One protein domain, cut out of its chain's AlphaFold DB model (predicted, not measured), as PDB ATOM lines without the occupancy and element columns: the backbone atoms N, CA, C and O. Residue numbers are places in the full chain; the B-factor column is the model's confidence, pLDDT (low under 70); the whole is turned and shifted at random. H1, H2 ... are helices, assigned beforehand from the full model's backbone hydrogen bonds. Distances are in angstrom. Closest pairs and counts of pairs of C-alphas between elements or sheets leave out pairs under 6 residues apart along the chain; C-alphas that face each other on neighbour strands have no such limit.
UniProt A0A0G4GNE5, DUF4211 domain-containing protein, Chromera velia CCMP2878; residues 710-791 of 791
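This is residues 710 to 791 of the 791 residues of the protein "DUF4211 domain-containing protein" of Chromera velia CCMP2878 (UniProt A0A0G4GNE5). What does the model look like at first sight? It is a long, narrow, loose frame of helices: the long helix H1 makes one side, the short H2 crosses over at one end, and H3 runs back beside H1 the opposite way. At the other end H4 turns off steeply near the first part of H1, and residues 781 to 791 stick out from the frame. What is it made of, and how large is it? The printed part has 82 residues with four named helices in the order H1, H2, H3, H4 and no named strand, and its class is all helix. The whole is loose, with a radius of gyration of the C-alphas of 15.7 A, and elongated, with spans of 48 by 30 by 19 A.

Where is the longest helix? H1 holds residues 710 to 738 and measures 42.6 A from first to last C-alpha, from C-alpha 710 at (29.327, 42.179, 35.255) to C-alpha 738 at (-4.130, 45.361, 9.157). Where are the others? H2 holds residues 747 to 756, H3 residues 758 to 773 over 22.5 A, and H4 residues 776 to 789 over 20.2 A. H4 ends with C-alpha 789 at (16.692, 29.131, 9.567).

What touches H1? H1 touches H2 with residues 732 to 736 alone, about perpendicular at 80 degrees; the closest C-alphas, of Glu 735 and Ile 754, are 6.9 A apart. H4 touches H1 with residue 776 alone, at a steep tilt of 44 degrees, the same way; the closest C-alphas, of Gly 717 and Pro 776, are 6.4 A apart. How does H3 stand to the others? H3 and H1 are close but not clearly touching, at a shallow tilt of 9 degrees, opposite ways; their closest C-alphas, of Leu 728 and Trp 764, are 7.6 A apart. H2 and H3 only just touch, and only at the corner by their link, with 3 pairs of C-alphas within 8 A, the closest being those of Arg 755 and Leu 761 at 6.4 A. How regular are the backbones? In H1, H2 and H4 every O i to N i+4 pair is within hydrogen-bond range, and in H3 11 of 12 are.

How far does it reach, and is it cut? The two C-alphas farthest apart, of Leu 710 and Glu 742, are 49.4 A apart, and the printed part has no cut. Which links are long? No link is long: H2 to H3 and H3 to H4 are tight, and H1 to H2 is short. Where is confidence low? The mean pLDDT of the printed part is 76.4, and residues 710 to 717, 719, 776, 780, 787 and 789 to 791 are under 70.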
ATOM      1  N   LEU A 710      30.570  41.516  34.837       43.84
ATOM      2  CA  LEU A 710      29.327  42.179  35.255       43.84
ATOM      3  C   LEU A 710      28.943  43.395  34.386       43.84
ATOM      4  O   LEU A 710      27.763  43.650  34.141       43.84
ATOM      5  N   CYS A 711      29.923  44.159  33.893       43.06
ATOM      6  CA  CYS A 711      29.666  45.294  33.000       43.06
ATOM      7  C   CYS A 711      29.349  44.830  31.570       43.06
ATOM      8  O   CYS A 711      28.575  45.492  30.875       43.06
ATOM      9  N   GLY A 712      29.909  43.690  31.144       63.53
ATOM     10  CA  GLY A 712      29.510  43.014  29.910       63.53
ATOM     11  C   GLY A 712      28.043  42.585  29.972       63.53
ATOM     12  O   GLY A 712      27.242  43.044  29.162       63.53
ATOM     13  N   GLN A 713      27.677  41.803  30.992       58.03
ATOM     14  CA  GLN A 713      26.317  41.284  31.200       58.03
ATOM     15  C   GLN A 713      25.250  42.391  31.258       58.03
ATOM     16  O   GLN A 713      24.227  42.288  30.587       58.03
ATOM     17  N   ARG A 714      25.487  43.499  31.980       62.03
ATOM     18  CA  ARG A 714      24.521  44.618  32.036       62.03
ATOM     19  C   ARG A 714      24.353  45.341  30.695       62.03
ATOM     20  O   ARG A 714      23.231  45.682  30.321       62.03
ATOM     21  N   ALA A 715      25.443  45.570  29.961       62.94
ATOM     22  CA  ALA A 715      25.377  46.170  28.626       62.94
ATOM     23  C   ALA A 715      24.707  45.232  27.605       62.94
ATOM     24  O   ALA A 715      24.068  45.695  26.661       62.94
ATOM     25  N   GLU A 716      24.839  43.924  27.813       65.81
ATOM     26  CA  GLU A 716      24.255  42.865  27.001       65.81
ATOM     27  C   GLU A 716      22.749  42.708  27.226       65.81
ATOM     28  O   GLU A 716      21.999  42.803  26.258       65.81
ATOM     29  N   GLY A 717      22.292  42.590  28.478       69.81
ATOM     30  CA  GLY A 717      20.864  42.564  28.815       69.81
ATOM     31  C   GLY A 717      20.136  43.822  28.329       69.81
ATOM     32  O   GLY A 717      19.069  43.733  27.727       69.81
ATOM     33  N   PHE A 718      20.764  45.001  28.447       70.94
ATOM     34  CA  PHE A 718      20.246  46.219  27.814       70.94
ATOM     35  C   PHE A 718      20.117  46.068  26.288       70.94
ATOM     36  O   PHE A 718      19.115  46.488  25.713       70.94
ATOM     37  N   HIS A 719      21.095  45.459  25.614       69.19
ATOM     38  CA  HIS A 719      21.057  45.248  24.163       69.19
ATOM     39  C   HIS A 719      19.976  44.249  23.714       69.19
ATOM     40  O   HIS A 719      19.427  44.417  22.624       69.19
ATOM     41  N   ILE A 720      19.669  43.249  24.546       73.25
ATOM     42  CA  ILE A 720      18.581  42.279  24.348       73.25
ATOM     43  C   ILE A 720      17.227  42.986  24.492       73.25
ATOM     44  O   ILE A 720      16.439  42.996  23.549       73.25
ATOM     45  N   ILE A 721      17.015  43.715  25.594       73.69
ATOM     46  CA  ILE A 721      15.794  44.506  25.840       73.69
ATOM     47  C   ILE A 721      15.539  45.535  24.722       73.69
ATOM     48  O   ILE A 721      14.391  45.785  24.363       73.69
ATOM     49  N   GLN A 722      16.583  46.147  24.147       75.19
ATOM     50  CA  GLN A 722      16.430  47.074  23.015       75.19
ATOM     51  C   GLN A 722      16.111  46.374  21.684       75.19
ATOM     52  O   GLN A 722      15.514  47.004  20.813       75.19
ATOM     53  N   HIS A 723      16.484  45.102  21.507       72.75
ATOM     54  CA  HIS A 723      16.063  44.319  20.343       72.75
ATOM     55  C   HIS A 723      14.610  43.880  20.458       72.75
ATOM     56  O   HIS A 723      13.839  44.177  19.550       72.75
ATOM     57  N   TRP A 724      14.221  43.328  21.603       79.81
ATOM     58  CA  TRP A 724      12.837  42.955  21.873       79.81
ATOM     59  C   TRP A 724      11.878  44.155  21.784       79.81
ATOM     60  O   TRP A 724      10.808  44.065  21.193       79.81
ATOM     61  N   LYS A 725      12.296  45.345  22.245       76.94
ATOM     62  CA  LYS A 725      11.533  46.595  22.040       76.94
ATOM     63  C   LYS A 725      11.419  47.032  20.578       76.94
ATOM     64  O   LYS A 725      10.491  47.769  20.258       76.94
ATOM     65  N   ALA A 726      12.346  46.637  19.708       74.06
ATOM     66  CA  ALA A 726      12.239  46.888  18.273       74.06
ATOM     67  C   ALA A 726      11.318  45.859  17.599       74.06
ATOM     68  O   ALA A 726      10.488  46.252  16.788       74.06
ATOM     69  N   GLU A 727      11.426  44.587  17.991       77.69
ATOM     70  CA  GLU A 727      10.565  43.483  17.546       77.69
ATOM     71  C   GLU A 727       9.095  43.770  17.913       77.69
ATOM     72  O   GLU A 727       8.256  43.848  17.023       77.69
ATOM     73  N   LEU A 728       8.803  44.143  19.167       77.75
ATOM     74  CA  LEU A 728       7.493  44.651  19.612       77.75
ATOM     75  C   LEU A 728       6.953  45.802  18.745       77.75
ATOM     76  O   LEU A 728       5.765  45.844  18.424       77.75
ATOM     77  N   VAL A 729       7.795  46.776  18.391       78.19
ATOM     78  CA  VAL A 729       7.362  47.925  17.580       78.19
ATOM     79  C   VAL A 729       7.029  47.505  16.144       78.19
ATOM     80  O   VAL A 729       6.110  48.083  15.565       78.19
ATOM     81  N   ASP A 730       7.707  46.493  15.595       78.88
ATOM     82  CA  ASP A 730       7.393  45.914  14.279       78.88
ATOM     83  C   ASP A 730       6.110  45.056  14.334       78.88
ATOM     84  O   ASP A 730       5.275  45.143  13.432       78.88
ATOM     85  N   SER A 731       5.865  44.329  15.431       80.38
ATOM     86  CA  SER A 731       4.606  43.603  15.672       80.38
ATOM     87  C   SER A 731       3.411  44.557  15.833       80.38
ATOM     88  O   SER A 731       2.387  44.380  15.175       80.38
ATOM     89  N   ILE A 732       3.549  45.639  16.616       81.06
ATOM     90  CA  ILE A 732       2.538  46.712  16.710       81.06
ATOM     91  C   ILE A 732       2.316  47.369  15.342       81.06
ATOM     92  O   ILE A 732       1.178  47.649  14.974       81.06
ATOM     93  N   TYR A 733       3.381  47.631  14.577       82.62
ATOM     94  CA  TYR A 733       3.266  48.175  13.223       82.62
ATOM     95  C   TYR A 733       2.501  47.226  12.287       82.62
ATOM     96  O   TYR A 733       1.676  47.687  11.496       82.62
ATOM     97  N   SER A 734       2.735  45.919  12.407       85.00
ATOM     98  CA  SER A 734       2.077  44.884  11.607       85.00
ATOM     99  C   SER A 734       0.578  44.818  11.905       85.00
ATOM    100  O   SER A 734      -0.214  44.973  10.975       85.00
ATOM    101  N   GLU A 735       0.181  44.749  13.181       89.38
ATOM    102  CA  GLU A 735      -1.228  44.856  13.600       89.38
ATOM    103  C   GLU A 735      -1.876  46.155  13.091       89.38
ATOM    104  O   GLU A 735      -2.929  46.121  12.456       89.38
ATOM    105  N   LEU A 736      -1.223  47.310  13.296       85.31
ATOM    106  CA  LEU A 736      -1.709  48.604  12.796       85.31
ATOM    107  C   LEU A 736      -1.896  48.609  11.275       85.31
ATOM    108  O   LEU A 736      -2.809  49.270  10.788       85.31
ATOM    109  N   SER A 737      -1.059  47.894  10.521       85.69
ATOM    110  CA  SER A 737      -1.164  47.824   9.060       85.69
ATOM    111  C   SER A 737      -2.366  47.007   8.568       85.69
ATOM    112  O   SER A 737      -2.832  47.241   7.453       85.69
ATOM    113  N   GLY A 738      -2.895  46.106   9.406       86.56
ATOM    114  CA  GLY A 738      -4.130  45.361   9.157       86.56
ATOM    115  C   GLY A 738      -5.412  46.099   9.568       86.56
ATOM    116  O   GLY A 738      -6.500  45.700   9.156       86.56
ATOM    117  N   LEU A 739      -5.317  47.179  10.355       91.19
ATOM    118  CA  LEU A 739      -6.490  47.942  10.797       91.19
ATOM    119  C   LEU A 739      -7.052  48.856   9.701       91.19
ATOM    120  O   LEU A 739      -6.327  49.486   8.931       91.19
ATOM    121  N   GLU A 740      -8.376  49.015   9.701       93.50
ATOM    122  CA  GLU A 740      -9.055  49.947   8.803       93.50
ATOM    123  C   GLU A 740      -8.569  51.393   8.986       93.50
ATOM    124  O   GLU A 740      -8.394  51.896  10.102       93.50
ATOM    125  N   ALA A 741      -8.477  52.125   7.873       88.88
ATOM    126  CA  ALA A 741      -8.121  53.542   7.868       88.88
ATOM    127  C   ALA A 741      -9.107  54.435   8.656       88.88
ATOM    128  O   ALA A 741      -8.764  55.566   8.988       88.88
ATOM    129  N   GLU A 742     -10.317  53.952   8.963       88.25
ATOM    130  CA  GLU A 742     -11.257  54.584   9.899       88.25
ATOM    131  C   GLU A 742     -10.727  54.522  11.344       88.25
ATOM    132  O   GLU A 742     -10.624  55.550  12.014       88.25
ATOM    133  N   VAL A 743     -10.320  53.330  11.797       87.56
ATOM    134  CA  VAL A 743      -9.792  53.067  13.147       87.56
ATOM    135  C   VAL A 743      -8.461  53.789  13.369       87.56
ATOM    136  O   VAL A 743      -8.258  54.410  14.413       87.56
ATOM    137  N   LEU A 744      -7.582  53.794  12.362       83.06
ATOM    138  CA  LEU A 744      -6.269  54.450  12.428       83.06
ATOM    139  C   LEU A 744      -6.336  55.983  12.582       83.06
ATOM    140  O   LEU A 744      -5.371  56.586  13.059       83.06
ATOM    141  N   LYS A 745      -7.471  56.632  12.274       84.62
ATOM    142  CA  LYS A 745      -7.681  58.069  12.564       84.62
ATOM    143  C   LYS A 745      -7.741  58.366  14.066       84.62
ATOM    144  O   LYS A 745      -7.531  59.510  14.460       84.62
ATOM    145  N   ASN A 746      -8.033  57.368  14.902       88.50
ATOM    146  CA  ASN A 746      -8.206  57.522  16.342       88.50
ATOM    147  C   ASN A 746      -7.217  56.615  17.105       88.50
ATOM    148  O   ASN A 746      -7.510  55.435  17.305       88.50
ATOM    149  N   PRO A 747      -6.064  57.130  17.584       79.56
ATOM    150  CA  PRO A 747      -5.049  56.302  18.240       79.56
ATOM    151  C   PRO A 747      -5.568  55.572  19.486       79.56
ATOM    152  O   PRO A 747      -5.159  54.446  19.751       79.56
ATOM    153  N   LEU A 748      -6.511  56.160  20.232       80.31
ATOM    154  CA  LEU A 748      -7.118  55.501  21.395       80.31
ATOM    155  C   LEU A 748      -8.063  54.359  21.002       80.31
ATOM    156  O   LEU A 748      -8.304  53.470  21.815       80.31
ATOM    157  N   GLN A 749      -8.600  54.371  19.781       88.19
ATOM    158  CA  GLN A 749      -9.384  53.265  19.236       88.19
ATOM    159  C   GLN A 749      -8.461  52.183  18.674       88.19
ATOM    160  O   GLN A 749      -8.609  51.036  19.070       88.19
ATOM    161  N   ALA A 750      -7.447  52.544  17.880       85.50
ATOM    162  CA  ALA A 750      -6.438  51.602  17.387       85.50
ATOM    163  C   ALA A 750      -5.726  50.849  18.533       85.50
ATOM    164  O   ALA A 750      -5.671  49.621  18.521       85.50
ATOM    165  N   ALA A 751      -5.283  51.553  19.584       81.56
ATOM    166  CA  ALA A 751      -4.687  50.926  20.769       81.56
ATOM    167  C   ALA A 751      -5.662  50.008  21.531       81.56
ATOM    168  O   ALA A 751      -5.235  49.021  22.129       81.56
ATOM    169  N   LYS A 752      -6.970  50.312  21.522       87.50
ATOM    170  CA  LYS A 752      -8.002  49.430  22.093       87.50
ATOM    171  C   LYS A 752      -8.242  48.199  21.226       87.50
ATOM    172  O   LYS A 752      -8.387  47.123  21.788       87.50
ATOM    173  N   THR A 753      -8.252  48.338  19.900       90.12
ATOM    174  CA  THR A 753      -8.406  47.209  18.976       90.12
ATOM    175  C   THR A 753      -7.242  46.229  19.122       90.12
ATOM    176  O   THR A 753      -7.488  45.046  19.335       90.12
ATOM    177  N   ILE A 754      -5.998  46.720  19.156       87.88
ATOM    178  CA  ILE A 754      -4.803  45.886  19.384       87.88
ATOM    179  C   ILE A 754      -4.853  45.219  20.767       87.88
ATOM    180  O   ILE A 754      -4.669  44.015  20.870       87.88
ATOM    181  N   ARG A 755      -5.224  45.944  21.833       83.12
ATOM    182  CA  ARG A 755      -5.450  45.338  23.166       83.12
ATOM    183  C   ARG A 755      -6.605  44.333  23.224       83.12
ATOM    184  O   ARG A 755      -6.642  43.533  24.150       83.12
ATOM    185  N   SER A 756      -7.560  44.391  22.294       88.06
ATOM    186  CA  SER A 756      -8.641  43.403  22.189       88.06
ATOM    187  C   SER A 756      -8.261  42.174  21.357       88.06
ATOM    188  O   SER A 756      -8.949  41.159  21.449       88.06
ATOM    189  N   ASN A 757      -7.148  42.223  20.613       90.31
ATOM    190  CA  ASN A 757      -6.502  41.027  20.085       90.31
ATOM    191  C   ASN A 757      -5.798  40.304  21.248       90.31
ATOM    192  O   ASN A 757      -4.632  40.548  21.555       90.31
ATOM    193  N   LYS A 758      -6.560  39.451  21.947       83.38
ATOM    194  CA  LYS A 758      -6.102  38.743  23.152       83.38
ATOM    195  C   LYS A 758      -4.839  37.918  22.880       83.38
ATOM    196  O   LYS A 758      -3.908  37.999  23.669       83.38
ATOM    197  N   TYR A 759      -4.796  37.213  21.748       86.19
ATOM    198  CA  TYR A 759      -3.646  36.404  21.338       86.19
ATOM    199  C   TYR A 759      -2.378  37.249  21.199       86.19
ATOM    200  O   TYR A 759      -1.386  36.932  21.836       86.19
ATOM    201  N   PHE A 760      -2.445  38.375  20.478       84.25
ATOM    202  CA  PHE A 760      -1.307  39.291  20.325       84.25
ATOM    203  C   PHE A 760      -0.761  39.795  21.669       84.25
ATOM    204  O   PHE A 760       0.448  39.928  21.832       84.25
ATOM    205  N   LEU A 761      -1.637  40.098  22.636       76.62
ATOM    206  CA  LEU A 761      -1.200  40.600  23.940       76.62
ATOM    207  C   LEU A 761      -0.634  39.489  24.839       76.62
ATOM    208  O   LEU A 761       0.316  39.748  25.569       76.62
ATOM    209  N   GLU A 762      -1.198  38.280  24.787       82.69
ATOM    210  CA  GLU A 762      -0.714  37.127  25.558       82.69
ATOM    211  C   GLU A 762       0.609  36.588  25.005       82.69
ATOM    212  O   GLU A 762       1.567  36.495  25.760       82.69
ATOM    213  N   GLU A 763       0.712  36.363  23.692       85.00
ATOM    214  CA  GLU A 763       1.955  35.967  23.008       85.00
ATOM    215  C   GLU A 763       3.085  36.980  23.257       85.00
ATOM    216  O   GLU A 763       4.238  36.612  23.481       85.00
ATOM    217  N   TRP A 764       2.758  38.277  23.279       83.00
ATOM    218  CA  TRP A 764       3.728  39.329  23.568       83.00
ATOM    219  C   TRP A 764       4.185  39.367  25.037       83.00
ATOM    220  O   TRP A 764       5.364  39.630  25.292       83.00
ATOM    221  N   LEU A 765       3.285  39.123  25.998       76.88
ATOM    222  CA  LEU A 765       3.638  39.036  27.421       76.88
ATOM    223  C   LEU A 765       4.453  37.772  27.708       76.88
ATOM    224  O   LEU A 765       5.514  37.871  28.316       76.88
ATOM    225  N   GLU A 766       4.043  36.626  27.167       84.00
ATOM    226  CA  GLU A 766       4.782  35.367  27.274       84.00
ATOM    227  C   GLU A 766       6.188  35.504  26.654       84.00
ATOM    228  O   GLU A 766       7.189  35.139  27.266       84.00
ATOM    229  N   SER A 767       6.296  36.154  25.488       79.38
ATOM    230  CA  SER A 767       7.579  36.518  24.870       79.38
ATOM    231  C   SER A 767       8.417  37.486  25.719       79.38
ATOM    232  O   SER A 767       9.647  37.484  25.601       79.38
ATOM    233  N   TYR A 768       7.799  38.324  26.561       75.12
ATOM    234  CA  TYR A 768       8.532  39.187  27.489       75.12
ATOM    235  C   TYR A 768       9.094  38.396  28.664       75.12
ATOM    236  O   TYR A 768      10.276  38.526  28.975       75.12
ATOM    237  N   GLU A 769       8.255  37.576  29.291       78.38
ATOM    238  CA  GLU A 769       8.572  36.773  30.473       78.38
ATOM    239  C   GLU A 769       9.674  35.758  30.135       78.38
ATOM    240  O   GLU A 769      10.749  35.797  30.736       78.38
ATOM    241  N   GLN A 770       9.526  35.014  29.030       79.88
ATOM    242  CA  GLN A 770      10.579  34.142  28.486       79.88
ATOM    243  C   GLN A 770      11.910  34.873  28.203       79.88
ATOM    244  O   GLN A 770      12.963  34.236  28.177       79.88
ATOM    245  N   LEU A 771      11.899  36.190  27.964       75.56
ATOM    246  CA  LEU A 771      13.090  37.012  27.702       75.56
ATOM    247  C   LEU A 771      13.666  37.684  28.964       75.56
ATOM    248  O   LEU A 771      14.808  38.150  28.939       75.56
ATOM    249  N   LEU A 772      12.907  37.732  30.060       71.88
ATOM    250  CA  LEU A 772      13.429  38.045  31.391       71.88
ATOM    251  C   LEU A 772      14.104  36.815  32.013       71.88
ATOM    252  O   LEU A 772      15.163  36.965  32.623       71.88
ATOM    253  N   ASP A 773      13.535  35.627  31.790       76.62
ATOM    254  CA  ASP A 773      14.009  34.361  32.359       76.62
ATOM    255  C   ASP A 773      15.161  33.717  31.562       76.62
ATOM    256  O   ASP A 773      16.008  33.031  32.136       76.62
ATOM    257  N   GLN A 774      15.247  33.939  30.241       76.06
ATOM    258  CA  GLN A 774      16.356  33.421  29.429       76.06
ATOM    259  C   GLN A 774      17.703  34.036  29.820       76.06
ATOM    260  O   GLN A 774      17.900  35.256  29.765       76.06
ATOM    261  N   GLU A 775      18.707  33.183  30.049       75.44
ATOM    262  CA  GLU A 775      20.087  33.654  30.126       75.44
ATOM    263  C   GLU A 775      20.481  34.409  28.834       75.44
ATOM    264  O   GLU A 775      20.212  33.936  27.722       75.44
ATOM    265  N   PRO A 776      21.228  35.529  28.923       67.81
ATOM    266  CA  PRO A 776      21.682  36.283  27.749       67.81
ATOM    267  C   PRO A 776      22.467  35.460  26.710       67.81
ATOM    268  O   PRO A 776      22.498  35.796  25.520       67.81
ATOM    269  N   ILE A 777      23.101  34.369  27.152       71.00
ATOM    270  CA  ILE A 777      23.818  33.403  26.312       71.00
ATOM    271  C   ILE A 777      22.836  32.563  25.481       71.00
ATOM    272  O   ILE A 777      23.089  32.321  24.296       71.00
ATOM    273  N   GLU A 778      21.709  32.162  26.068       74.56
ATOM    274  CA  GLU A 778      20.681  31.346  25.425       74.56
ATOM    275  C   GLU A 778      19.851  32.154  24.426       74.56
ATOM    276  O   GLU A 778      19.744  31.737  23.271       74.56
ATOM    277  N   TYR A 779      19.410  33.368  24.779       70.31
ATOM    278  CA  TYR A 779      18.749  34.274  23.824       70.31
ATOM    279  C   TYR A 779      19.608  34.487  22.562       70.31
ATOM    280  O   TYR A 779      19.130  34.391  21.430       70.31
ATOM    281  N   LYS A 780      20.926  34.690  22.722       68.38
ATOM    282  CA  LYS A 780      21.869  34.771  21.590       68.38
ATOM    283  C   LYS A 780      21.970  33.479  20.777       68.38
ATOM    284  O   LYS A 780      22.271  33.554  19.584       68.38
ATOM    285  N   ARG A 781      21.818  32.310  21.405       74.75
ATOM    286  CA  ARG A 781      21.899  30.993  20.755       74.75
ATOM    287  C   ARG A 781      20.636  30.720  19.945       74.75
ATOM    288  O   ARG A 781      20.739  30.361  18.774       74.75
ATOM    289  N   ASN A 782      19.475  30.976  20.537       71.69
ATOM    290  CA  ASN A 782      18.172  30.813  19.903       71.69
ATOM    291  C   ASN A 782      17.992  31.819  18.762       71.69
ATOM    292  O   ASN A 782      17.727  31.412  17.638       71.69
ATOM    293  N   ARG A 783      18.318  33.101  18.966       70.44
ATOM    294  CA  ARG A 783      18.244  34.107  17.894       70.44
ATOM    295  C   ARG A 783      19.195  33.844  16.721       70.44
ATOM    296  O   ARG A 783      18.881  34.231  15.597       70.44
ATOM    297  N   ARG A 784      20.344  33.188  16.951       72.62
ATOM    298  CA  ARG A 784      21.197  32.687  15.855       72.62
ATOM    299  C   ARG A 784      20.489  31.586  15.082       72.62
ATOM    300  O   ARG A 784      20.301  31.775  13.892       72.62
ATOM    301  N   ARG A 785      19.996  30.541  15.762       74.38
ATOM    302  CA  ARG A 785      19.188  29.475  15.139       74.38
ATOM    303  C   ARG A 785      18.052  30.047  14.281       74.38
ATOM    304  O   ARG A 785      17.922  29.629  13.143       74.38
ATOM    305  N   SER A 786      17.309  31.048  14.765       70.12
ATOM    306  CA  SER A 786      16.264  31.722  13.976       70.12
ATOM    307  C   SER A 786      16.817  32.404  12.715       70.12
ATOM    308  O   SER A 786      16.307  32.181  11.627       70.12
ATOM    309  N   ASN A 787      17.898  33.188  12.831       62.62
ATOM    310  CA  ASN A 787      18.518  33.861  11.676       62.62
ATOM    311  C   ASN A 787      19.168  32.874  10.686       62.62
ATOM    312  O   ASN A 787      19.281  33.194   9.507       62.62
ATOM    313  N   ASP A 788      19.612  31.712  11.168       71.12
ATOM    314  CA  ASP A 788      20.210  30.639  10.371       71.12
ATOM    315  C   ASP A 788      19.138  29.710   9.743       71.12
ATOM    316  O   ASP A 788      19.477  28.904   8.884       71.12
ATOM    317  N   PHE A 789      17.859  29.834  10.139       53.84
ATOM    318  CA  PHE A 789      16.692  29.131   9.567       53.84
ATOM    319  C   PHE A 789      15.893  30.012   8.576       53.84
ATOM    320  O   PHE A 789      15.085  29.509   7.803       53.84
ATOM    321  N   GLU A 790      16.131  31.331   8.570       45.34
ATOM    322  CA  GLU A 790      15.559  32.312   7.625       45.34
ATOM    323  C   GLU A 790      16.444  32.580   6.377       45.34
ATOM    324  O   GLU A 790      16.216  33.564   5.659       45.34
ATOM    325  N   MET A 791      17.491  31.778   6.123       43.16
ATOM    326  CA  MET A 791      18.481  31.998   5.044       43.16
ATOM    327  C   MET A 791      18.704  30.792   4.136       43.16
ATOM    328  O   MET A 791      18.891  31.069   2.928       43.16
TER     329      MET A 791